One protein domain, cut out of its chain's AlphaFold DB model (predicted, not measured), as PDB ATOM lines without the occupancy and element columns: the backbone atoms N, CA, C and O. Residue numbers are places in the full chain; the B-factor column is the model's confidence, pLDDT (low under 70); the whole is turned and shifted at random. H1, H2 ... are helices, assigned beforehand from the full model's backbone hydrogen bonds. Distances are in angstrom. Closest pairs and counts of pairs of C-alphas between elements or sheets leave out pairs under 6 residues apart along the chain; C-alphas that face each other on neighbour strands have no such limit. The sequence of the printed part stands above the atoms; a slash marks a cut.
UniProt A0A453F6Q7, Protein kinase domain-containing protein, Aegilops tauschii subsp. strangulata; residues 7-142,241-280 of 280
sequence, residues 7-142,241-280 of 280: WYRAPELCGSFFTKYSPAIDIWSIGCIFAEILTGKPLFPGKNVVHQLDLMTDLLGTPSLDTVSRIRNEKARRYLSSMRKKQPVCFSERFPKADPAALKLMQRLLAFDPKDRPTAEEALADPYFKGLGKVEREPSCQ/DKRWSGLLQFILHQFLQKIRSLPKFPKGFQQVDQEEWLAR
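AT A GLANCE: This is residues 7 to 142 and 241 to 280 of the 280 residues of the protein "Protein kinase domain-containing protein" of Aegilops tauschii subsp. strangulata (UniProt A0A453F6Q7). A core helix, H1, has H6 packed beside it, running the opposite way, with the short H5 at one end of H6. H2, H3 and H4 form a loose cluster toward one end of the longest axis, while H8 lies beside H1 toward the other end, near the short H7, and residues 271 to 277, of which 274 to 277 belong to H9, stick out. The printed part has 176 residues with nine named helices, H1 to H9 in chain order, and no named strand; the class is all helix, though under half of the residues, 82, are in named elements. The whole is compact, with a radius of gyration of the C-alphas of 16.5 A and spans of 46 by 39 by 30 A.

HOW THE PARTS SIT: After residues 7 to 23, which hold no named element, comes H1, residues 24 to 39. H2, residues 49 to 60, is apart from H1. H3, residues 65 to 69, touches H4, residues 74 to 82; their closest C-alphas, Val 68 and Arg 77, are 5.8 A apart. H2, with residues 50 to 53 alone, only just touches H4, with 3 pairs of C-alphas within 8 A, the closest those of Val 50 and Tyr 79 at 7.5 A; the tilt is steep, 46 degrees, the same way. H5, residues 91 to 94, touches H6, residues 100 to 109, closest at the C-alphas of Phe 91 and Leu 103, 6.4 A. H6 touches H1, closest at the C-alphas of Gly 31 and Leu 109, 4.8 A, with a shallow tilt of 32 degrees, only just short of steep, opposite ways. H7, residues 120 to 124, is close to H6 but not clearly touching it, with the closest C-alphas, Leu 105 and Ala 123, 7.4 A apart. H8, residues 246 to 260, is close to H1 but not clearly touching it, closest at the C-alphas of Asp 26 and Leu 248, 6.2 A, with a shallow tilt of 29 degrees, the same way. H9, residues 274 to 279, touches no helix. Every O i to N i+4 pair is within hydrogen-bond range in H1, H2, H3, H4, H7, H8 and H9; H6 has 5 of 6, and H5 is too short for such a pair.

IN THESE COORDINATES: H1 starts at C-alpha 24, (24.776, -87.364, -17.226), and is 22.9 A long. H2 spans 16.4 A, H4 12.1 A, H6 14.4 A and H8 20.7 A. H9 ends at C-alpha 279, (24.902, -64.256, -20.922).

THE WHOLE: The two C-alphas farthest apart, Ser 82 and Glu 136, are 49.5 A apart. Residues 143 to 240 are not printed, and C-alphas 142 and 241 are 22.4 A apart across the cut. The link from H8 to H9 is long, 13 residues. The mean pLDDT of the printed part is 76.4; residues 14 to 21, 133 to 142 and 241 to 280 are under 70.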
ATOM      1  N   TRP A   7      18.520 -75.618 -26.241       89.31
ATOM      2  CA  TRP A   7      19.522 -76.167 -27.146       89.31
ATOM      3  C   TRP A   7      20.520 -77.114 -26.469       89.31
ATOM      4  O   TRP A   7      21.020 -78.032 -27.113       89.31
ATOM      5  N   TYR A   8      20.739 -76.948 -25.162       89.38
ATOM      6  CA  TYR A   8      21.680 -77.756 -24.378       89.38
ATOM      7  C   TYR A   8      20.998 -78.808 -23.496       89.38
ATOM      8  O   TYR A   8      21.677 -79.518 -22.759       89.38
ATOM      9  N   ARG A   9      19.662 -78.922 -23.533       86.62
ATOM     10  CA  ARG A   9      18.933 -79.884 -22.693       86.62
ATOM     11  C   ARG A   9      19.089 -81.300 -23.233       86.62
ATOM     12  O   ARG A   9      18.890 -81.529 -24.424       86.62
ATOM     13  N   ALA A  10      19.359 -82.239 -22.334       88.19
ATOM     14  CA  ALA A  10      19.459 -83.653 -22.666       88.19
ATOM     15  C   ALA A  10      18.107 -84.253 -23.133       88.19
ATOM     16  O   ALA A  10      17.043 -83.760 -22.720       88.19
ATOM     17  N   PRO A  11      18.108 -85.316 -23.963       87.62
ATOM     18  CA  PRO A  11      16.894 -85.952 -24.485       87.62
ATOM     19  C   PRO A  11      15.909 -86.389 -23.393       87.62
ATOM     20  O   PRO A  11      14.700 -86.198 -23.518       87.62
ATOM     21  N   GLU A  12      16.408 -86.912 -22.275       82.00
ATOM     22  CA  GLU A  12      15.608 -87.360 -21.134       82.00
ATOM     23  C   GLU A  12      14.909 -86.214 -20.384       82.00
ATOM     24  O   GLU A  12      13.886 -86.442 -19.735       82.00
ATOM     25  N   LEU A  13      15.417 -84.980 -20.505       78.88
ATOM     26  CA  LEU A  13      14.816 -83.772 -19.929       78.88
ATOM     27  C   LEU A  13      13.825 -83.090 -20.877       78.88
ATOM     28  O   LEU A  13      13.122 -82.157 -20.476       78.88
ATOM     29  N   CYS A  14      13.741 -83.525 -22.138       68.56
ATOM     30  CA  CYS A  14      12.827 -82.952 -23.119       68.56
ATOM     31  C   CYS A  14      11.367 -83.245 -22.730       68.56
ATOM     32  O   CYS A  14      10.777 -84.255 -23.108       68.56
ATOM     33  N   GLY A  15      10.778 -82.328 -21.955       56.88
ATOM     34  CA  GLY A  15       9.363 -82.264 -21.580       56.88
ATOM     35  C   GLY A  15       8.954 -83.050 -20.327       56.88
ATOM     36  O   GLY A  15       7.764 -83.292 -20.134       56.88
ATOM     37  N   SER A  16       9.904 -83.423 -19.463       56.53
ATOM     38  CA  SER A  16       9.590 -83.868 -18.100       56.53
ATOM     39  C   SER A  16      10.068 -82.847 -17.072       56.53
ATOM     40  O   SER A  16      11.177 -82.336 -17.179       56.53
ATOM     41  N   PHE A  17       9.229 -82.584 -16.069       48.88
ATOM     42  CA  PHE A  17       9.561 -81.775 -14.892       48.88
ATOM     43  C   PHE A  17       9.993 -82.636 -13.684       48.88
ATOM     44  O   PHE A  17      10.442 -82.096 -12.681       48.88
ATOM     45  N   PHE A  18       9.858 -83.970 -13.770       48.25
ATOM     46  CA  PHE A  18       9.953 -84.903 -12.631       48.25
ATOM     47  C   PHE A  18      10.933 -86.066 -12.878       48.25
ATOM     48  O   PHE A  18      10.731 -87.213 -12.451       48.25
ATOM     49  N   THR A  19      12.003 -85.811 -13.619       54.09
ATOM     50  CA  THR A  19      13.083 -86.781 -13.812       54.09
ATOM     51  C   THR A  19      14.012 -86.787 -12.602       54.09
ATOM     52  O   THR A  19      14.280 -85.754 -11.996       54.09
ATOM     53  N   LYS A  20      14.517 -87.972 -12.233       59.50
ATOM     54  CA  LYS A  20      15.692 -88.049 -11.362       59.50
ATOM     55  C   LYS A  20      16.843 -87.436 -12.158       59.50
ATOM     56  O   LYS A  20      17.300 -88.057 -13.114       59.50
ATOM     57  N   TYR A  21      17.227 -86.209 -11.821       69.06
ATOM     58  CA  TYR A  21      18.399 -85.564 -12.396       69.06
ATOM     59  C   TYR A  21      19.628 -86.414 -12.067       69.06
ATOM     60  O   TYR A  21      19.769 -86.914 -10.950       69.06
ATOM     61  N   SER A  22      20.474 -86.633 -13.065       79.88
ATOM     62  CA  SER A  22      21.751 -87.325 -12.907       79.88
ATOM     63  C   SER A  22      22.839 -86.462 -13.532       79.88
ATOM     64  O   SER A  22      22.515 -85.728 -14.467       79.88
ATOM     65  N   PRO A  23      24.104 -86.576 -13.100       83.31
ATOM     66  CA  PRO A  23      25.205 -85.826 -13.707       83.31
ATOM     67  C   PRO A  23      25.320 -86.012 -15.231       83.31
ATOM     68  O   PRO A  23      25.826 -85.140 -15.926       83.31
ATOM     69  N   ALA A  24      24.787 -87.108 -15.786       87.00
ATOM     70  CA  ALA A  24      24.776 -87.364 -17.226       87.00
ATOM     71  C   ALA A  24      24.018 -86.299 -18.046       87.00
ATOM     72  O   ALA A  24      24.289 -86.156 -19.242       87.00
ATOM     73  N   ILE A  25      23.088 -85.540 -17.444       87.12
ATOM     74  CA  ILE A  25      22.414 -84.423 -18.132       87.12
ATOM     75  C   ILE A  25      23.413 -83.310 -18.475       87.12
ATOM     76  O   ILE A  25      23.325 -82.728 -19.554       87.12
ATOM     77  N   ASP A  26      24.380 -83.067 -17.587       87.06
ATOM     78  CA  ASP A  26      25.400 -82.032 -17.744       87.06
ATOM     79  C   ASP A  26      26.425 -82.464 -18.800       87.06
ATOM     80  O   ASP A  26      26.847 -81.663 -19.632       87.06
ATOM     81  N   ILE A  27      26.751 -83.762 -18.844       91.69
ATOM     82  CA  ILE A  27      27.628 -84.362 -19.864       91.69
ATOM     83  C   ILE A  27      27.077 -84.147 -21.279       91.69
ATOM     84  O   ILE A  27      27.832 -83.804 -22.191       91.69
ATOM     85  N   TRP A  28      25.759 -84.264 -21.460       93.38
ATOM     86  CA  TRP A  28      25.118 -83.931 -22.734       93.38
ATOM     87  C   TRP A  28      25.288 -82.451 -23.088       93.38
ATOM     88  O   TRP A  28      25.669 -82.122 -24.214       93.38
ATOM     89  N   SER A  29      25.025 -81.548 -22.136       91.19
ATOM     90  CA  SER A  29      25.186 -80.106 -22.348       91.19
ATOM     91  C   SER A  29      26.622 -79.756 -22.745       91.19
ATOM     92  O   SER A  29      26.820 -78.985 -23.684       91.19
ATOM     93  N   ILE A  30      27.616 -80.386 -22.112       91.31
ATOM     94  CA  ILE A  30      29.034 -80.257 -22.472       91.31
ATOM     95  C   ILE A  30      29.285 -80.761 -23.896       91.31
ATOM     96  O   ILE A  30      29.990 -80.099 -24.648       91.31
ATOM     97  N   GLY A  31      28.682 -81.880 -24.307       94.31
ATOM     98  CA  GLY A  31      28.756 -82.367 -25.688       94.31
ATOM     99  C   GLY A  31      28.222 -81.356 -26.712       94.31
ATOM    100  O   GLY A  31      28.868 -81.115 -27.733       94.31
ATOM    101  N   CYS A  32      27.084 -80.713 -26.424       93.75
ATOM    102  CA  CYS A  32      26.527 -79.655 -27.273       93.75
ATOM    103  C   CYS A  32      27.460 -78.442 -27.364       93.75
ATOM    104  O   CYS A  32      27.703 -77.939 -28.459       93.75
ATOM    105  N   ILE A  33      28.000 -77.999 -26.226       88.88
ATOM    106  CA  ILE A  33      28.962 -76.891 -26.157       88.88
ATOM    107  C   ILE A  33      30.231 -77.239 -26.932       88.88
ATOM    108  O   ILE A  33      30.747 -76.422 -27.687       88.88
ATOM    109  N   PHE A  34      30.724 -78.467 -26.791       90.19
ATOM    110  CA  PHE A  34      31.921 -78.911 -27.483       90.19
ATOM    111  C   PHE A  34      31.737 -78.871 -29.004       90.19
ATOM    112  O   PHE A  34      32.600 -78.366 -29.721       90.19
ATOM    113  N   ALA A  35      30.582 -79.321 -29.495       91.25
ATOM    114  CA  ALA A  35      30.228 -79.218 -30.906       91.25
ATOM    115  C   ALA A  35      30.100 -77.763 -31.380       91.25
ATOM    116  O   ALA A  35      30.551 -77.423 -32.477       91.25
ATOM    117  N   GLU A  36      29.503 -76.899 -30.561       89.19
ATOM    118  CA  GLU A  36      29.365 -75.475 -30.863       89.19
ATOM    119  C   GLU A  36      30.721 -74.789 -30.965       89.19
ATOM    120  O   GLU A  36      30.960 -74.044 -31.907       89.19
ATOM    121  N   ILE A  37      31.652 -75.123 -30.079       85.44
ATOM    122  CA  ILE A  37      33.024 -74.629 -30.139       85.44
ATOM    123  C   ILE A  37      33.720 -75.056 -31.440       85.44
ATOM    124  O   ILE A  37      34.401 -74.252 -32.076       85.44
ATOM    125  N   LEU A  38      33.550 -76.312 -31.861       83.62
ATOM    126  CA  LEU A  38      34.168 -76.821 -33.090       83.62
ATOM    127  C   LEU A  38      33.573 -76.197 -34.363       83.62
ATOM    128  O   LEU A  38      34.236 -76.172 -35.399       83.62
ATOM    129  N   THR A  39      32.325 -75.724 -34.311       84.94
ATOM    130  CA  THR A  39      31.567 -75.290 -35.500       84.94
ATOM    131  C   THR A  39      31.226 -73.799 -35.528       84.94
ATOM    132  O   THR A  39      30.822 -73.289 -36.575       84.94
ATOM    133  N   GLY A  40      31.378 -73.103 -34.401       85.38
ATOM    134  CA  GLY A  40      30.944 -71.723 -34.175       85.38
ATOM    135  C   GLY A  40      29.424 -71.530 -34.157       85.38
ATOM    136  O   GLY A  40      28.962 -70.397 -34.278       85.38
ATOM    137  N   LYS A  41      28.628 -72.608 -34.102       86.62
ATOM    138  CA  LYS A  41      27.159 -72.555 -34.188       86.62
ATOM    139  C   LYS A  41      26.511 -73.575 -33.249       86.62
ATOM    140  O   LYS A  41      27.038 -74.676 -33.115       86.62
ATOM    141  N   PRO A  42      25.338 -73.272 -32.667       90.12
ATOM    142  CA  PRO A  42      24.654 -74.204 -31.779       90.12
ATOM    143  C   PRO A  42      24.299 -75.499 -32.507       90.12
ATOM    144  O   PRO A  42      23.768 -75.476 -33.621       90.12
ATOM    145  N   LEU A  43      24.561 -76.634 -31.854       92.88
ATOM    146  CA  LEU A  43      24.353 -77.955 -32.450       92.88
ATOM    147  C   LEU A  43      22.866 -78.268 -32.679       92.88
ATOM    148  O   LEU A  43      22.497 -78.786 -33.732       92.88
ATOM    149  N   PHE A  44      22.012 -77.931 -31.707       94.19
ATOM    150  CA  PHE A  44      20.581 -78.242 -31.736       94.19
ATOM    151  C   PHE A  44      19.710 -77.009 -31.428       94.19
ATOM    152  O   PHE A  44      19.139 -76.916 -30.338       94.19
ATOM    153  N   PRO A  45      19.566 -76.056 -32.368       91.44
ATOM    154  CA  PRO A  45      18.787 -74.831 -32.175       91.44
ATOM    155  C   PRO A  45      17.264 -75.063 -32.289       91.44
ATOM    156  O   PRO A  45      16.575 -74.498 -33.145       91.44
ATOM    157  N   GLY A  46      16.698 -75.922 -31.437       89.56
ATOM    158  CA  GLY A  46      15.290 -76.309 -31.501       89.56
ATOM    159  C   GLY A  46      14.323 -75.225 -31.010       89.56
ATOM    160  O   GLY A  46      14.445 -74.650 -29.924       89.56
ATOM    161  N   LYS A  47      13.283 -74.990 -31.815       87.12
ATOM    162  CA  LYS A  47      12.226 -73.985 -31.565       87.12
ATOM    163  C   LYS A  47      11.201 -74.435 -30.518       87.12
ATOM    164  O   LYS A  47      10.645 -73.622 -29.789       87.12
ATOM    165  N   ASN A  48      10.961 -75.739 -30.429       85.88
ATOM    166  CA  ASN A  48      10.049 -76.377 -29.483       85.88
ATOM    167  C   ASN A  48      10.561 -77.792 -29.153       85.88
ATOM    168  O   ASN A  48      11.585 -78.213 -29.685       85.88
ATOM    169  N   VAL A  49       9.883 -78.517 -28.256       84.75
ATOM    170  CA  VAL A  49      10.331 -79.849 -27.792       84.75
ATOM    171  C   VAL A  49      10.407 -80.865 -28.935       84.75
ATOM    172  O   VAL A  49      11.368 -81.620 -29.012       84.75
ATOM    173  N   VAL A  50       9.421 -80.858 -29.832       88.56
ATOM    174  CA  VAL A  50       9.356 -81.782 -30.971       88.56
ATOM    175  C   VAL A  50      10.510 -81.520 -31.935       88.56
ATOM    176  O   VAL A  50      11.269 -82.429 -32.238       88.56
ATOM    177  N   HIS A  51      10.705 -80.261 -32.332       90.50
ATOM    178  CA  HIS A  51      11.808 -79.859 -33.204       90.50
ATOM    179  C   HIS A  51      13.179 -80.127 -32.558       90.50
ATOM    180  O   HIS A  51      14.106 -80.523 -33.249       90.50
ATOM    181  N   GLN A  52      13.315 -79.969 -31.236       90.38
ATOM    182  CA  GLN A  52      14.551 -80.324 -30.528       90.38
ATOM    183  C   GLN A  52      14.873 -81.821 -30.673       90.38
ATOM    184  O   GLN A  52      16.002 -82.169 -31.005       90.38
ATOM    185  N   LEU A  53      13.885 -82.696 -30.453       91.38
ATOM    186  CA  LEU A  53      14.045 -84.146 -30.617       91.38
ATOM    187  C   LEU A  53      14.304 -84.532 -32.081       91.38
ATOM    188  O   LEU A  53      15.089 -85.441 -32.350       91.38
ATOM    189  N   ASP A  54      13.683 -83.828 -33.026       93.25
ATOM    190  CA  ASP A  54      13.904 -84.037 -34.456       93.25
ATOM    191  C   ASP A  54      15.367 -83.766 -34.834       93.25
ATOM    192  O   ASP A  54      16.025 -84.650 -35.375       93.25
ATOM    193  N   LEU A  55      15.920 -82.623 -34.401       94.50
ATOM    194  CA  LEU A  55      17.328 -82.262 -34.614       94.50
ATOM    195  C   LEU A  55      18.303 -83.258 -33.965       94.50
ATOM    196  O   LEU A  55      19.327 -83.599 -34.553       94.50
ATOM    197  N   MET A  56      17.996 -83.734 -32.754       94.75
ATOM    198  CA  MET A  56      18.818 -84.741 -32.069       94.75
ATOM    199  C   MET A  56      18.861 -86.053 -32.855       94.75
ATOM    200  O   MET A  56      19.931 -86.617 -33.072       94.75
ATOM    201  N   THR A  57      17.699 -86.530 -33.305       94.44
ATOM    202  CA  THR A  57      17.583 -87.787 -34.060       94.44
ATOM    203  C   THR A  57      18.060 -87.675 -35.506       94.44
ATOM    204  O   THR A  57      18.438 -88.688 -36.086       94.44
ATOM    205  N   ASP A  58      18.083 -86.476 -36.093       95.06
ATOM    206  CA  ASP A  58      18.713 -86.231 -37.395       95.06
ATOM    207  C   ASP A  58      20.222 -86.465 -37.351       95.06
ATOM    208  O   ASP A  58      20.794 -86.930 -38.331       95.06
ATOM    209  N   LEU A  59      20.871 -86.162 -36.223       94.69
ATOM    210  CA  LEU A  59      22.302 -86.396 -36.049       94.69
ATOM    211  C   LEU A  59      22.596 -87.811 -35.537       94.69
ATOM    212  O   LEU A  59      23.448 -88.506 -36.084       94.69
ATOM    213  N   LEU A  60      21.913 -88.229 -34.470       94.69
ATOM    214  CA  LEU A  60      22.224 -89.458 -33.728       94.69
ATOM    215  C   LEU A  60      21.466 -90.690 -34.234       94.69
ATOM    216  O   LEU A  60      21.728 -91.799 -33.776       94.69
ATOM    217  N   GLY A  61      20.527 -90.511 -35.162       94.00
ATOM    218  CA  GLY A  61      19.592 -91.551 -35.568       94.00
ATOM    219  C   GLY A  61      18.435 -91.722 -34.582       94.00
ATOM    220  O   GLY A  61      18.360 -91.092 -33.522       94.00
ATOM    221  N   THR A  62      17.482 -92.578 -34.949       92.62
ATOM    222  CA  THR A  62      16.353 -92.901 -34.071       92.62
ATOM    223  C   THR A  62      16.817 -93.858 -32.970       92.62
ATOM    224  O   THR A  62      17.354 -94.921 -33.291       92.62
ATOM    225  N   PRO A  63      16.594 -93.533 -31.682       90.44
ATOM    226  CA  PRO A  63      16.961 -94.414 -30.578       90.44
ATOM    227  C   PRO A  63      16.210 -95.749 -30.638       90.44
ATOM    228  O   PRO A  63      15.121 -95.856 -31.208       90.44
ATOM    229  N   SER A  64      16.780 -96.776 -30.007       88.94
ATOM    230  CA  SER A  64      16.129 -98.082 -29.893       88.94
ATOM    231  C   SER A  64      14.816 -97.989 -29.103       88.94
ATOM    232  O   SER A  64      14.653 -97.116 -28.246       88.94
ATOM    233  N   LEU A  65      13.880 -98.916 -29.341       86.81
ATOM    234  CA  LEU A  65      12.620 -98.958 -28.586       86.81
ATOM    235  C   LEU A  65      12.849 -99.168 -27.079       86.81
ATOM    236  O   LEU A  65      12.091 -98.623 -26.276       86.81
ATOM    237  N   ASP A  66      13.911 -99.885 -26.687       87.00
ATOM    238  CA  ASP A  66      14.306-100.028 -25.281       87.00
ATOM    239  C   ASP A  66      14.685 -98.667 -24.682       87.00
ATOM    240  O   ASP A  66      14.110 -98.252 -23.674       87.00
ATOM    241  N   THR A  67      15.558 -97.913 -25.356       85.06
ATOM    242  CA  THR A  67      15.964 -96.563 -24.935       85.06
ATOM    243  C   THR A  67      14.759 -95.622 -24.851       85.06
ATOM    244  O   THR A  67      14.604 -94.891 -23.873       85.06
ATOM    245  N   VAL A  68      13.853 -95.674 -25.834       85.69
ATOM    246  CA  VAL A  68      12.619 -94.870 -25.848       85.69
ATOM    247  C   VAL A  68      11.709 -95.227 -24.671       85.69
ATOM    248  O   VAL A  68      11.173 -94.327 -24.025       85.69
ATOM    249  N   SER A  69      11.569 -96.512 -24.328       83.31
ATOM    250  CA  SER A  69      10.723 -96.962 -23.211       83.31
ATOM    251  C   SER A  69      11.149 -96.384 -21.855       83.31
ATOM    252  O   SER A  69      10.305 -96.121 -20.997       83.31
ATOM    253  N   ARG A  70      12.449 -96.104 -21.681       79.75
ATOM    254  CA  ARG A  70      13.029 -95.536 -20.451       79.75
ATOM    255  C   ARG A  70      12.754 -94.039 -20.290       79.75
ATOM    256  O   ARG A  70      12.881 -93.506 -19.185       79.75
ATOM    257  N   ILE A  71      12.346 -93.351 -21.357       79.19
ATOM    258  CA  ILE A  71      12.008 -91.925 -21.319       79.19
ATOM    259  C   ILE A  71      10.726 -91.742 -20.513       79.19
ATOM    260  O   ILE A  71       9.662 -92.244 -20.877       79.19
ATOM    261  N   ARG A  72      10.794 -90.975 -19.422       75.25
ATOM    262  CA  ARG A  72       9.643 -90.750 -18.529       75.25
ATOM    263  C   ARG A  72       8.546 -89.890 -19.145       75.25
ATOM    264  O   ARG A  72       7.379 -90.078 -18.821       75.25
ATOM    265  N   ASN A  73       8.905 -88.945 -20.010       79.00
ATOM    266  CA  ASN A  73       7.923 -88.091 -20.662       79.00
ATOM    267  C   ASN A  73       7.127 -88.877 -21.713       79.00
ATOM    268  O   ASN A  73       7.642 -89.208 -22.778       79.00
ATOM    269  N   GLU A  74       5.843 -89.081 -21.432       82.31
ATOM    270  CA  GLU A  74       4.889 -89.741 -22.321       82.31
ATOM    271  C   GLU A  74       4.803 -89.091 -23.710       82.31
ATOM    272  O   GLU A  74       4.788 -89.789 -24.722       82.31
ATOM    273  N   LYS A  75       4.792 -87.752 -23.791       82.62
ATOM    274  CA  LYS A  75       4.698 -87.035 -25.074       82.62
ATOM    275  C   LYS A  75       5.943 -87.258 -25.930       82.62
ATOM    276  O   LYS A  75       5.819 -87.534 -27.119       82.62
ATOM    277  N   ALA A  76       7.128 -87.173 -25.319       83.62
ATOM    278  CA  ALA A  76       8.389 -87.446 -26.006       83.62
ATOM    279  C   ALA A  76       8.474 -88.915 -26.441       83.62
ATOM    280  O   ALA A  76       8.837 -89.190 -27.581       83.62
ATOM    281  N   ARG A  77       8.059 -89.851 -25.574       86.38
ATOM    282  CA  ARG A  77       8.032 -91.285 -25.884       86.38
ATOM    283  C   ARG A  77       7.138 -91.592 -27.079       86.38
ATOM    284  O   ARG A  77       7.578 -92.275 -27.998       86.38
ATOM    285  N   ARG A  78       5.909 -91.065 -27.093       88.56
ATOM    286  CA  ARG A  78       4.976 -91.232 -28.220       88.56
ATOM    287  C   ARG A  78       5.558 -90.678 -29.511       88.56
ATOM    288  O   ARG A  78       5.566 -91.389 -30.508       88.56
ATOM    289  N   TYR A  79       6.094 -89.458 -29.469       89.06
ATOM    290  CA  TYR A  79       6.705 -88.832 -30.638       89.06
ATOM    291  C   TYR A  79       7.844 -89.688 -31.212       89.06
ATOM    292  O   TYR A  79       7.784 -90.070 -32.380       89.06
ATOM    293  N   LEU A  80       8.809 -90.079 -30.374       89.12
ATOM    294  CA  LEU A  80       9.955 -90.906 -30.770       89.12
ATOM    295  C   LEU A  80       9.549 -92.312 -31.237       89.12
ATOM    296  O   LEU A  80      10.210 -92.882 -32.095       89.12
ATOM    297  N   SER A  81       8.456 -92.867 -30.707       90.12
ATOM    298  CA  SER A  81       7.936 -94.173 -31.142       90.12
ATOM    299  C   SER A  81       7.220 -94.099 -32.493       90.12
ATOM    300  O   SER A  81       7.252 -95.056 -33.259       90.12
ATOM    301  N   SER A  82       6.561 -92.973 -32.788       91.19
ATOM    302  CA  SER A  82       5.794 -92.766 -34.027       91.19
ATOM    303  C   SER A  82       6.615 -92.239 -35.205       91.19
ATOM    304  O   SER A  82       6.120 -92.205 -36.330       91.19
ATOM    305  N   MET A  83       7.842 -91.775 -34.964       91.88
ATOM    306  CA  MET A  83       8.644 -91.148 -36.008       91.88
ATOM    307  C   MET A  83       9.243 -92.171 -36.981       91.88
ATOM    308  O   MET A  83       9.474 -93.334 -36.646       91.88
ATOM    309  N   ARG A  84       9.568 -91.719 -38.196       93.12
ATOM    310  CA  ARG A  84      10.307 -92.535 -39.167       93.12
ATOM    311  C   ARG A  84      11.710 -92.836 -38.639       93.12
ATOM    312  O   ARG A  84      12.391 -91.927 -38.169       93.12
ATOM    313  N   LYS A  85      12.155 -94.089 -38.779       93.38
ATOM    314  CA  LYS A  85      13.517 -94.503 -38.415       93.38
ATOM    315  C   LYS A  85      14.554 -93.732 -39.237       93.38
ATOM    316  O   LYS A  85      14.484 -93.719 -40.466       93.38
ATOM    317  N   LYS A  86      15.513 -93.119 -38.549       94.69
ATOM    318  CA  LYS A  86      16.667 -92.401 -39.097       94.69
ATOM    319  C   LYS A  86      17.941 -93.152 -38.733       94.69
ATOM    320  O   LYS A  86      18.047 -93.676 -37.623       94.69
ATOM    321  N   GLN A  87      18.890 -93.198 -39.661       94.00
ATOM    322  CA  GLN A  87      20.223 -93.735 -39.398       94.00
ATOM    323  C   GLN A  87      21.108 -92.652 -38.763       94.00
ATOM    324  O   GLN A  87      20.926 -91.478 -39.091       94.00
ATOM    325  N   PRO A  88      22.039 -93.018 -37.865       93.81
ATOM    326  CA  PRO A  88      23.006 -92.073 -37.320       93.81
ATOM    327  C   PRO A  88      23.884 -91.499 -38.433       93.81
ATOM    328  O   PRO A  88      24.340 -92.225 -39.318       93.81
ATOM    329  N   VAL A  89      24.149 -90.196 -38.370       94.31
ATOM    330  CA  VAL A  89      25.070 -89.522 -39.288       94.31
ATOM    331  C   VAL A  89      26.505 -89.779 -38.842       94.31
ATOM    332  O   VAL A  89      26.825 -89.733 -37.651       94.31
ATOM    333  N   CYS A  90      27.401 -90.010 -39.801       93.19
ATOM    334  CA  CYS A  90      28.814 -90.171 -39.506       93.19
ATOM    335  C   CYS A  90      29.424 -88.826 -39.068       93.19
ATOM    336  O   CYS A  90      29.406 -87.840 -39.809       93.19
ATOM    337  N   PHE A  91      29.977 -88.763 -37.852       91.69
ATOM    338  CA  PHE A  91      30.490 -87.512 -37.281       91.69
ATOM    339  C   PHE A  91      31.656 -86.932 -38.096       91.69
ATOM    340  O   PHE A  91      31.760 -85.714 -38.215       91.69
ATOM    341  N   SER A  92      32.493 -87.778 -38.703       91.19
ATOM    342  CA  SER A  92      33.582 -87.331 -39.582       91.19
ATOM    343  C   SER A  92      33.079 -86.649 -40.853       91.19
ATOM    344  O   SER A  92      33.720 -85.723 -41.337       91.19
ATOM    345  N   GLU A  93      31.922 -87.057 -41.376       90.56
ATOM    346  CA  GLU A  93      31.299 -86.415 -42.540       90.56
ATOM    347  C   GLU A  93      30.619 -85.103 -42.152       90.56
ATOM    348  O   GLU A  93      30.705 -84.109 -42.873       90.56
ATOM    349  N   ARG A  94      29.961 -85.077 -40.986       89.62
ATOM    350  CA  ARG A  94      29.277 -83.880 -40.482       89.62
ATOM    351  C   ARG A  94      30.250 -82.780 -40.063       89.62
ATOM    352  O   ARG A  94      29.946 -81.599 -40.238       89.62
ATOM    353  N   PHE A  95      31.397 -83.158 -39.510       90.06
ATOM    354  CA  PHE A  95      32.401 -82.251 -38.959       90.06
ATOM    355  C   PHE A  95      33.777 -82.504 -39.604       90.06
ATOM    356  O   PHE A  95      34.731 -82.859 -38.911       90.06
ATOM    357  N   PRO A  96      33.927 -82.284 -40.923       88.00
ATOM    358  CA  PRO A  96      35.106 -82.725 -41.679       88.00
ATOM    359  C   PRO A  96      36.402 -81.996 -41.304       88.00
ATOM    360  O   PRO A  96      37.491 -82.456 -41.625       88.00
ATOM    361  N   LYS A  97      36.300 -80.840 -40.637       85.62
ATOM    362  CA  LYS A  97      37.448 -80.028 -40.200       85.62
ATOM    363  C   LYS A  97      37.895 -80.327 -38.767       85.62
ATOM    364  O   LYS A  97      38.890 -79.763 -38.320       85.62
ATOM    365  N   ALA A  98      37.141 -81.139 -38.030       88.06
ATOM    366  CA  ALA A  98      37.415 -81.416 -36.628       88.06
ATOM    367  C   ALA A  98      38.436 -82.551 -36.469       88.06
ATOM    368  O   ALA A  98      38.537 -83.446 -37.305       88.06
ATOM    369  N   ASP A  99      39.184 -82.520 -35.365       88.69
ATOM    370  CA  ASP A  99      40.126 -83.585 -35.022       88.69
ATOM    371  C   ASP A  99      39.367 -84.912 -34.779       88.69
ATOM    372  O   ASP A  99      38.407 -84.920 -34.000       88.69
ATOM    373  N   PRO A 100      39.767 -86.044 -35.387       91.38
ATOM    374  CA  PRO A 100      39.109 -87.334 -35.169       91.38
ATOM    375  C   PRO A 100      39.002 -87.746 -33.693       91.38
ATOM    376  O   PRO A 100      38.004 -88.352 -33.290       91.38
ATOM    377  N   ALA A 101      39.990 -87.394 -32.861       90.06
ATOM    378  CA  ALA A 101      39.941 -87.666 -31.426       90.06
ATOM    379  C   ALA A 101      38.868 -86.816 -30.722       90.06
ATOM    380  O   ALA A 101      38.134 -87.337 -29.879       90.06
ATOM    381  N   ALA A 102      38.704 -85.552 -31.134       90.44
ATOM    382  CA  ALA A 102      37.634 -84.676 -30.652       90.44
ATOM    383  C   ALA A 102      36.260 -85.267 -30.977       90.44
ATOM    384  O   ALA A 102      35.382 -85.327 -30.118       90.44
ATOM    385  N   LEU A 103      36.081 -85.758 -32.208       92.94
ATOM    386  CA  LEU A 103      34.819 -86.341 -32.660       92.94
ATOM    387  C   LEU A 103      34.447 -87.600 -31.880       92.94
ATOM    388  O   LEU A 103      33.292 -87.751 -31.485       92.94
ATOM    389  N   LYS A 104      35.421 -88.467 -31.587       93.56
ATOM    390  CA  LYS A 104      35.204 -89.674 -30.776       93.56
ATOM    391  C   LYS A 104      34.792 -89.350 -29.337       93.56
ATOM    392  O   LYS A 104      33.995 -90.075 -28.739       93.56
ATOM    393  N   LEU A 105      35.355 -88.297 -28.744       93.94
ATOM    394  CA  LEU A 105      34.911 -87.803 -27.440       93.94
ATOM    395  C   LEU A 105      33.499 -87.217 -27.533       93.94
ATOM    396  O   LEU A 105      32.614 -87.652 -26.803       93.94
ATOM    397  N   MET A 106      33.262 -86.308 -28.479       94.50
ATOM    398  CA  MET A 106      31.971 -85.647 -28.679       94.50
ATOM    399  C   MET A 106      30.822 -86.642 -28.893       94.50
ATOM    400  O   MET A 106      29.753 -86.471 -28.315       94.50
ATOM    401  N   GLN A 107      31.048 -87.711 -29.663       94.81
ATOM    402  CA  GLN A 107      30.048 -88.752 -29.904       94.81
ATOM    403  C   GLN A 107      29.625 -89.480 -28.617       94.81
ATOM    404  O   GLN A 107      28.446 -89.779 -28.455       94.81
ATOM    405  N   ARG A 108      30.556 -89.727 -27.685       95.44
ATOM    406  CA  ARG A 108      30.245 -90.328 -26.373       95.44
ATOM    407  C   ARG A 108      29.512 -89.359 -25.450       95.44
ATOM    408  O   ARG A 108      28.578 -89.760 -24.767       95.44
ATOM    409  N   LEU A 109      29.902 -88.082 -25.444       95.44
ATOM    410  CA  LEU A 109      29.219 -87.049 -24.649       95.44
ATOM    411  C   LEU A 109      27.755 -86.868 -25.093       95.44
ATOM    412  O   LEU A 109      26.869 -86.675 -24.264       95.44
ATOM    413  N   LEU A 110      27.505 -86.976 -26.401       95.81
ATOM    414  CA  LEU A 110      26.189 -86.851 -27.036       95.81
ATOM    415  C   LEU A 110      25.436 -88.187 -27.162       95.81
ATOM    416  O   LEU A 110      24.551 -88.315 -28.009       95.81
ATOM    417  N   ALA A 111      25.761 -89.201 -26.355       93.44
ATOM    418  CA  ALA A 111      25.015 -90.454 -26.384       93.44
ATOM    419  C   ALA A 111      23.550 -90.234 -25.960       93.44
ATOM    420  O   ALA A 111      23.255 -89.488 -25.017       93.44
ATOM    421  N   PHE A 112      22.610 -90.870 -26.668       91.00
ATOM    422  CA  PHE A 112      21.182 -90.664 -26.416       91.00
ATOM    423  C   PHE A 112      20.765 -91.230 -25.051       91.00
ATOM    424  O   PHE A 112      20.097 -90.532 -24.287       91.00
ATOM    425  N   ASP A 113      21.179 -92.462 -24.726       88.56
ATOM    426  CA  ASP A 113      20.974 -93.041 -23.396       88.56
ATOM    427  C   ASP A 113      21.947 -92.391 -22.392       88.56
ATOM    428  O   ASP A 113      23.157 -92.380 -22.629       88.56
ATOM    429  N   PRO A 114      21.459 -91.862 -21.257       89.00
ATOM    430  CA  PRO A 114      22.316 -91.307 -20.211       89.00
ATOM    431  C   PRO A 114      23.366 -92.280 -19.663       89.00
ATOM    432  O   PRO A 114      24.387 -91.823 -19.162       89.00
ATOM    433  N   LYS A 115      23.128 -93.597 -19.729       89.12
ATOM    434  CA  LYS A 115      24.074 -94.621 -19.252       89.12
ATOM    435  C   LYS A 115      25.285 -94.801 -20.156       89.12
ATOM    436  O   LYS A 115      26.318 -95.259 -19.683       89.12
ATOM    437  N   ASP A 116      25.144 -94.450 -21.428       91.69
ATOM    438  CA  ASP A 116      26.212 -94.565 -22.420       91.69
ATOM    439  C   ASP A 116      27.124 -93.327 -22.417       91.69
ATOM    440  O   ASP A 116      28.131 -93.281 -23.129       91.69
ATOM    441  N   ARG A 117      26.777 -92.304 -21.619       93.94
ATOM    442  CA  ARG A 117      27.588 -91.099 -21.440       93.94
ATOM    443  C   ARG A 117      28.667 -91.349 -20.382       93.94
ATOM    444  O   ARG A 117      28.353 -91.905 -19.329       93.94
ATOM    445  N   PRO A 118      29.914 -90.904 -20.618       93.44
ATOM    446  CA  PRO A 118      30.969 -91.005 -19.620       93.44
ATOM    447  C   PRO A 118      30.679 -90.081 -18.437       93.44
ATOM    448  O   PRO A 118      30.003 -89.060 -18.569       93.44
ATOM    449  N   THR A 119      31.250 -90.399 -17.286       89.25
ATOM    450  CA  THR A 119      31.361 -89.456 -16.171       89.25
ATOM    451  C   THR A 119      32.276 -88.281 -16.533       89.25
ATOM    452  O   THR A 119      33.050 -88.332 -17.493       89.25
ATOM    453  N   ALA A 120      32.212 -87.198 -15.753       85.56
ATOM    454  CA  ALA A 120      33.084 -86.042 -15.964       85.56
ATOM    455  C   ALA A 120      34.573 -86.413 -15.839       85.56
ATOM    456  O   ALA A 120      35.393 -85.945 -16.625       85.56
ATOM    457  N   GLU A 121      34.903 -87.294 -14.894       84.00
ATOM    458  CA  GLU A 121      36.260 -87.804 -14.678       84.00
ATOM    459  C   GLU A 121      36.751 -88.612 -15.887       84.00
ATOM    460  O   GLU A 121      37.820 -88.332 -16.429       84.00
ATOM    461  N   GLU A 122      35.938 -89.549 -16.384       88.38
ATOM    462  CA  GLU A 122      36.257 -90.333 -17.585       88.38
ATOM    463  C   GLU A 122      36.400 -89.450 -18.831       88.38
ATOM    464  O   GLU A 122      37.283 -89.678 -19.659       88.38
ATOM    465  N   ALA A 123      35.558 -88.421 -18.969       89.50
ATOM    466  CA  ALA A 123      35.644 -87.467 -20.068       89.50
ATOM    467  C   ALA A 123      36.924 -86.615 -20.001       89.50
ATOM    468  O   ALA A 123      37.533 -86.352 -21.036       89.50
ATOM    469  N   LEU A 124      37.355 -86.192 -18.807       83.50
ATOM    470  CA  LEU A 124      38.590 -85.419 -18.608       83.50
ATOM    471  C   LEU A 124      39.861 -86.258 -18.788       83.50
ATOM    472  O   LEU A 124      40.887 -85.705 -19.205       83.50
ATOM    473  N   ALA A 125      39.781 -87.560 -18.502       84.81
ATOM    474  CA  ALA A 125      40.841 -88.546 -18.706       84.81
ATOM    475  C   ALA A 125      40.970 -89.020 -20.166       84.81
ATOM    476  O   ALA A 125      41.840 -89.834 -20.484       84.81
ATOM    477  N   ASP A 126      40.119 -88.524 -21.065       89.94
ATOM    478  CA  ASP A 126      40.101 -88.957 -22.453       89.94
ATOM    479  C   ASP A 126      41.434 -88.698 -23.186       89.94
ATOM    480  O   ASP A 126      42.047 -87.642 -22.987       89.94
ATOM    481  N   PRO A 127      41.875 -89.588 -24.106       89.06
ATOM    482  CA  PRO A 127      43.089 -89.375 -24.891       89.06
ATOM    483  C   PRO A 127      43.123 -88.052 -25.661       89.06
ATOM    484  O   PRO A 127      44.212 -87.533 -25.901       89.06
ATOM    485  N   TYR A 128      41.963 -87.486 -26.016       87.25
ATOM    486  CA  TYR A 128      41.882 -86.159 -26.628       87.25
ATOM    487  C   TYR A 128      42.532 -85.061 -25.771       87.25
ATOM    488  O   TYR A 128      43.100 -84.107 -26.295       87.25
ATOM    489  N   PHE A 129      42.502 -85.223 -24.449       83.75
ATOM    490  CA  PHE A 129      43.048 -84.283 -23.477       83.75
ATOM    491  C   PHE A 129      44.426 -84.675 -22.932       83.75
ATOM    492  O   PHE A 129      44.918 -84.067 -21.971       83.75
ATOM    493  N   LYS A 130      45.069 -85.686 -23.524       81.56
ATOM    494  CA  LYS A 130      46.386 -86.159 -23.096       81.56
ATOM    495  C   LYS A 130      47.410 -85.019 -23.136       81.56
ATOM    496  O   LYS A 130      47.536 -84.316 -24.131       81.56
ATOM    497  N   GLY A 131      48.155 -84.852 -22.042       73.12
ATOM    498  CA  GLY A 131      49.165 -83.796 -21.893       73.12
ATOM    499  C   GLY A 131      48.624 -82.441 -21.426       73.12
ATOM    500  O   GLY A 131      49.416 -81.550 -21.136       73.12
ATOM    501  N   LEU A 132      47.300 -82.291 -21.303       71.25
ATOM    502  CA  LEU A 132      46.661 -81.073 -20.793       71.25
ATOM    503  C   LEU A 132      46.158 -81.212 -19.349       71.25
ATOM    504  O   LEU A 132      45.902 -80.209 -18.690       71.25
ATOM    505  N   GLY A 133      45.993 -82.444 -18.856       63.81
ATOM    506  CA  GLY A 133      45.548 -82.709 -17.488       63.81
ATOM    507  C   GLY A 133      46.629 -82.379 -16.465       63.81
ATOM    508  O   GLY A 133      47.746 -82.890 -16.551       63.81
ATOM    509  N   LYS A 134      46.287 -81.548 -15.479       64.62
ATOM    510  CA  LYS A 134      47.086 -81.348 -14.266       64.62
ATOM    511  C   LYS A 134      46.213 -81.734 -13.083       64.62
ATOM    512  O   LYS A 134      45.358 -80.949 -12.698       64.62
ATOM    513  N   VAL A 135      46.451 -82.918 -12.518       59.94
ATOM    514  CA  VAL A 135      45.667 -83.469 -11.394       59.94
ATOM    515  C   VAL A 135      45.595 -82.477 -10.223       59.94
ATOM    516  O   VAL A 135      44.543 -82.294  -9.630       59.94
ATOM    517  N   GLU A 136      46.675 -81.735  -9.969       60.62
ATOM    518  CA  GLU A 136      46.737 -80.684  -8.939       60.62
ATOM    519  C   GLU A 136      45.761 -79.512  -9.163       60.62
ATOM    520  O   GLU A 136      45.434 -78.792  -8.225       60.62
ATOM    521  N   ARG A 137      45.300 -79.294 -10.402       65.12
ATOM    522  CA  ARG A 137      44.342 -78.238 -10.777       65.12
ATOM    523  C   ARG A 137      42.919 -78.757 -10.975       65.12
ATOM    524  O   ARG A 137      42.029 -77.965 -11.281       65.12
ATOM    525  N   GLU A 138      42.706 -80.057 -10.797       66.25
ATOM    526  CA  GLU A 138      41.417 -80.735 -10.945       66.25
ATOM    527  C   GLU A 138      40.995 -81.364  -9.591       66.25
ATOM    528  O   GLU A 138      40.809 -82.578  -9.514       66.25
ATOM    529  N   PRO A 139      40.876 -80.586  -8.488       66.88
ATOM    530  CA  PRO A 139      40.496 -81.141  -7.192       66.88
ATOM    531  C   PRO A 139      39.070 -81.708  -7.239       66.88
ATOM    532  O   PRO A 139      38.129 -81.039  -7.670       66.88
ATOM    533  N   SER A 140      38.902 -82.945  -6.772       61.00
ATOM    534  CA  SER A 140      37.594 -83.590  -6.650       61.00
ATOM    535  C   SER A 140      36.788 -82.971  -5.512       61.00
ATOM    536  O   SER A 140      37.309 -82.800  -4.406       61.00
ATOM    537  N   CYS A 141      35.503 -82.699  -5.749       61.97
ATOM    538  CA  CYS A 141      34.614 -82.259  -4.680       61.97
ATOM    539  C   CYS A 141      34.207 -83.421  -3.799       61.97
ATOM    540  O   CYS A 141      33.858 -84.484  -4.312       61.97
ATOM    541  N   GLN A 142      34.215 -83.210  -2.481       64.62
ATOM    542  CA  GLN A 142      33.542 -84.144  -1.594       64.62
ATOM    543  C   GLN A 142      32.059 -84.183  -1.986       64.62
ATOM    544  O   GLN A 142      31.472 -83.126  -2.230       64.62
ATOM    545  N   ASP A 241      27.861 -65.840 -12.019       29.91
ATOM    546  CA  ASP A 241      26.470 -65.910 -12.513       29.91
ATOM    547  C   ASP A 241      25.724 -67.156 -11.996       29.91
ATOM    548  O   ASP A 241      26.274 -68.254 -11.946       29.91
ATOM    549  N   LYS A 242      24.446 -67.009 -11.633       31.58
ATOM    550  CA  LYS A 242      23.599 -68.026 -10.972       31.58
ATOM    551  C   LYS A 242      22.766 -68.861 -11.961       31.58
ATOM    552  O   LYS A 242      21.578 -69.085 -11.731       31.58
ATOM    553  N   ARG A 243      23.344 -69.303 -13.082       37.06
ATOM    554  CA  ARG A 243      22.588 -69.990 -14.160       37.06
ATOM    555  C   ARG A 243      22.924 -71.455 -14.403       37.06
ATOM    556  O   ARG A 243      22.264 -72.097 -15.214       37.06
ATOM    557  N   TRP A 244      23.873 -72.005 -13.661       39.03
ATOM    558  CA  TRP A 244      24.332 -73.376 -13.832       39.03
ATOM    559  C   TRP A 244      24.525 -74.026 -12.463       39.03
ATOM    560  O   TRP A 244      24.851 -73.336 -11.498       39.03
ATOM    561  N   SER A 245      24.310 -75.341 -12.352       43.84
ATOM    562  CA  SER A 245      24.751 -76.071 -11.160       43.84
ATOM    563  C   SER A 245      26.256 -75.816 -10.992       43.84
ATOM    564  O   SER A 245      26.987 -75.792 -11.984       43.84
ATOM    565  N   GLY A 246      26.744 -75.587  -9.768       39.72
ATOM    566  CA  GLY A 246      28.172 -75.301  -9.537       39.72
ATOM    567  C   GLY A 246      29.106 -76.370 -10.129       39.72
ATOM    568  O   GLY A 246      30.217 -76.068 -10.557       39.72
ATOM    569  N   LEU A 247      28.604 -77.605 -10.263       42.38
ATOM    570  CA  LEU A 247      29.264 -78.706 -10.957       42.38
ATOM    571  C   LEU A 247      29.424 -78.445 -12.465       42.38
ATOM    572  O   LEU A 247      30.502 -78.661 -13.010       42.38
ATOM    573  N   LEU A 248      28.382 -77.946 -13.139       47.12
ATOM    574  CA  LEU A 248      28.442 -77.622 -14.560       47.12
ATOM    575  C   LEU A 248      29.361 -76.429 -14.809       47.12
ATOM    576  O   LEU A 248      30.147 -76.488 -15.741       47.12
ATOM    577  N   GLN A 249      29.360 -75.406 -13.949       49.94
ATOM    578  CA  GLN A 249      30.328 -74.304 -14.042       49.94
ATOM    579  C   GLN A 249      31.773 -74.776 -13.874       49.94
ATOM    580  O   GLN A 249      32.629 -74.379 -14.661       49.94
ATOM    581  N   PHE A 250      32.045 -75.651 -12.905       51.00
ATOM    582  CA  PHE A 250      33.386 -76.184 -12.680       51.00
ATOM    583  C   PHE A 250      33.849 -77.085 -13.829       51.00
ATOM    584  O   PHE A 250      34.925 -76.865 -14.384       51.00
ATOM    585  N   ILE A 251      33.029 -78.057 -14.245       53.72
ATOM    586  CA  ILE A 251      33.375 -78.968 -15.343       53.72
ATOM    587  C   ILE A 251      33.503 -78.189 -16.652       53.72
ATOM    588  O   ILE A 251      34.474 -78.382 -17.376       53.72
ATOM    589  N   LEU A 252      32.578 -77.268 -16.941       57.84
ATOM    590  CA  LEU A 252      32.640 -76.412 -18.123       57.84
ATOM    591  C   LEU A 252      33.900 -75.552 -18.108       57.84
ATOM    592  O   LEU A 252      34.576 -75.451 -19.123       57.84
ATOM    593  N   HIS A 253      34.253 -74.969 -16.966       59.72
ATOM    594  CA  HIS A 253      35.461 -74.169 -16.835       59.72
ATOM    595  C   HIS A 253      36.728 -75.006 -17.068       59.72
ATOM    596  O   HIS A 253      37.560 -74.617 -17.885       59.72
ATOM    597  N   GLN A 254      36.852 -76.182 -16.444       58.31
ATOM    598  CA  GLN A 254      37.989 -77.089 -16.657       58.31
ATOM    599  C   GLN A 254      38.073 -77.561 -18.115       58.31
ATOM    600  O   GLN A 254      39.135 -77.528 -18.738       58.31
ATOM    601  N   PHE A 255      36.934 -77.926 -18.703       63.69
ATOM    602  CA  PHE A 255      36.832 -78.385 -20.085       63.69
ATOM    603  C   PHE A 255      37.178 -77.268 -21.083       63.69
ATOM    604  O   PHE A 255      37.959 -77.484 -22.008       63.69
ATOM    605  N   LEU A 256      36.677 -76.048 -20.865       61.06
ATOM    606  CA  LEU A 256      37.001 -74.867 -21.673       61.06
ATOM    607  C   LEU A 256      38.471 -74.466 -21.539       61.06
ATOM    608  O   LEU A 256      39.087 -74.113 -22.543       61.06
ATOM    609  N   GLN A 257      39.056 -74.538 -20.340       62.56
ATOM    610  CA  GLN A 257      40.490 -74.300 -20.153       62.56
ATOM    611  C   GLN A 257      41.326 -75.299 -20.958       62.56
ATOM    612  O   GLN A 257      42.252 -74.897 -21.667       62.56
ATOM    613  N   LYS A 258      40.955 -76.583 -20.923       62.31
ATOM    614  CA  LYS A 258      41.620 -77.642 -21.692       62.31
ATOM    615  C   LYS A 258      41.488 -77.407 -23.193       62.31
ATOM    616  O   LYS A 258      42.487 -77.411 -23.906       62.31
ATOM    617  N   ILE A 259      40.287 -77.090 -23.669       59.38
ATOM    618  CA  ILE A 259      40.041 -76.770 -25.078       59.38
ATOM    619  C   ILE A 259      40.874 -75.565 -25.542       59.38
ATOM    620  O   ILE A 259      41.492 -75.626 -26.603       59.38
ATOM    621  N   ARG A 260      40.946 -74.494 -24.743       55.56
ATOM    622  CA  ARG A 260      41.732 -73.284 -25.055       55.56
ATOM    623  C   ARG A 260      43.235 -73.544 -25.128       55.56
ATOM    624  O   ARG A 260      43.938 -72.832 -25.836       55.56
ATOM    625  N   SER A 261      43.728 -74.549 -24.408       55.25
ATOM    626  CA  SER A 261      45.142 -74.938 -24.426       55.25
ATOM    627  C   SER A 261      45.543 -75.804 -25.630       55.25
ATOM    628  O   SER A 261      46.723 -76.116 -25.789       55.25
ATOM    629  N   LEU A 262      44.597 -76.175 -26.504       55.12
ATOM    630  CA  LEU A 262      44.892 -76.964 -27.698       55.12
ATOM    631  C   LEU A 262      45.568 -76.110 -28.791       55.12
ATOM    632  O   LEU A 262      45.010 -75.101 -29.223       55.12
ATOM    633  N   PRO A 263      46.715 -76.547 -29.348       47.59
ATOM    634  CA  PRO A 263      47.461 -75.786 -30.356       47.59
ATOM    635  C   PRO A 263      46.733 -75.639 -31.703       47.59
ATOM    636  O   PRO A 263      47.093 -74.783 -32.506       47.59
ATOM    637  N   LYS A 264      45.704 -76.459 -31.958       52.56
ATOM    638  CA  LYS A 264      44.882 -76.436 -33.182       52.56
ATOM    639  C   LYS A 264      43.634 -75.544 -33.069       52.56
ATOM    640  O   LYS A 264      42.806 -75.549 -33.978       52.56
ATOM    641  N   PHE A 265      43.456 -74.821 -31.961       53.72
ATOM    642  CA  PHE A 265      42.256 -74.021 -31.732       53.72
ATOM    643  C   PHE A 265      42.249 -72.745 -32.599       53.72
ATOM    644  O   PHE A 265      43.289 -72.086 -32.714       53.72
ATOM    645  N   PRO A 266      41.116 -72.356 -33.222       48.66
ATOM    646  CA  PRO A 266      41.053 -71.137 -34.022       48.66
ATOM    647  C   PRO A 266      41.373 -69.915 -33.150       48.66
ATOM    648  O   PRO A 266      40.672 -69.629 -32.181       48.66
ATOM    649  N   LYS A 267      42.421 -69.162 -33.509       46.34
ATOM    650  CA  LYS A 267      42.923 -68.004 -32.739       46.34
ATOM    651  C   LYS A 267      41.910 -66.853 -32.566       46.34
ATOM    652  O   LYS A 267      42.178 -65.936 -31.803       46.34
ATOM    653  N   GLY A 268      40.759 -66.896 -33.245       44.88
ATOM    654  CA  GLY A 268      39.713 -65.865 -33.187       44.88
ATOM    655  C   GLY A 268      38.813 -65.897 -31.945       44.88
ATOM    656  O   GLY A 268      38.065 -64.957 -31.734       44.88
ATOM    657  N   PHE A 269      38.893 -66.937 -31.105       44.88
ATOM    658  CA  PHE A 269      38.073 -67.092 -29.890       44.88
ATOM    659  C   PHE A 269      38.744 -66.508 -28.625       44.88
ATOM    660  O   PHE A 269      38.570 -67.016 -27.512       44.88
ATOM    661  N   GLN A 270      39.579 -65.475 -28.775       40.75
ATOM    662  CA  GLN A 270      40.256 -64.838 -27.646       40.75
ATOM    663  C   GLN A 270      39.444 -63.649 -27.109       40.75
ATOM    664  O   GLN A 270      39.359 -62.582 -27.706       40.75
ATOM    665  N   GLN A 271      38.899 -63.877 -25.912       38.75
ATOM    666  CA  GLN A 271      38.551 -62.902 -24.873       38.75
ATOM    667  C   GLN A 271      37.294 -62.032 -25.063       38.75
ATOM    668  O   GLN A 271      36.659 -61.736 -24.056       38.75
ATOM    669  N   VAL A 272      36.871 -61.693 -26.285       38.09
ATOM    670  CA  VAL A 272      35.749 -60.742 -26.489       38.09
ATOM    671  C   VAL A 272      34.356 -61.392 -26.411       38.09
ATOM    672  O   VAL A 272      33.418 -60.758 -25.948       38.09
ATOM    673  N   ASP A 273      34.216 -62.679 -26.734       43.91
ATOM    674  CA  ASP A 273      32.903 -63.354 -26.741       43.91
ATOM    675  C   ASP A 273      32.486 -63.948 -25.386       43.91
ATOM    676  O   ASP A 273      31.401 -64.503 -25.254       43.91
ATOM    677  N   GLN A 274      33.331 -63.887 -24.355       35.97
ATOM    678  CA  GLN A 274      33.105 -64.659 -23.129       35.97
ATOM    679  C   GLN A 274      31.938 -64.117 -22.282       35.97
ATOM    680  O   GLN A 274      31.191 -64.913 -21.714       35.97
ATOM    681  N   GLU A 275      31.747 -62.795 -22.225       32.84
ATOM    682  CA  GLU A 275      30.617 -62.177 -21.511       32.84
ATOM    683  C   GLU A 275      29.305 -62.300 -22.293       32.84
ATOM    684  O   GLU A 275      28.266 -62.597 -21.706       32.84
ATOM    685  N   GLU A 276      29.349 -62.165 -23.621       37.00
ATOM    686  CA  GLU A 276      28.165 -62.340 -24.466       37.00
ATOM    687  C   GLU A 276      27.710 -63.812 -24.516       37.00
ATOM    688  O   GLU A 276      26.514 -64.095 -24.576       37.00
ATOM    689  N   TRP A 277      28.651 -64.760 -24.433       44.19
ATOM    690  CA  TRP A 277      28.378 -66.200 -24.478       44.19
ATOM    691  C   TRP A 277      27.934 -66.773 -23.125       44.19
ATOM    692  O   TRP A 277      27.063 -67.633 -23.102       44.19
ATOM    693  N   LEU A 278      28.452 -66.270 -21.994       34.44
ATOM    694  CA  LEU A 278      27.941 -66.622 -20.656       34.44
ATOM    695  C   LEU A 278      26.557 -66.006 -20.367       34.44
ATOM    696  O   LEU A 278      25.811 -66.540 -19.547       34.44
ATOM    697  N   ALA A 279      26.205 -64.908 -21.046       32.84
ATOM    698  CA  ALA A 279      24.902 -64.256 -20.922       32.84
ATOM    699  C   ALA A 279      23.761 -64.956 -21.700       32.84
ATOM    700  O   ALA A 279      22.587 -64.737 -21.364       32.84
ATOM    701  N   ARG A 280      24.082 -65.779 -22.713       32.31
ATOM    702  CA  ARG A 280      23.140 -66.549 -23.561       32.31
ATOM    703  C   ARG A 280      22.832 -67.946 -23.004       32.31
ATOM    704  O   ARG A 280      21.713 -68.455 -23.277       32.31
TER     705      ARG A 280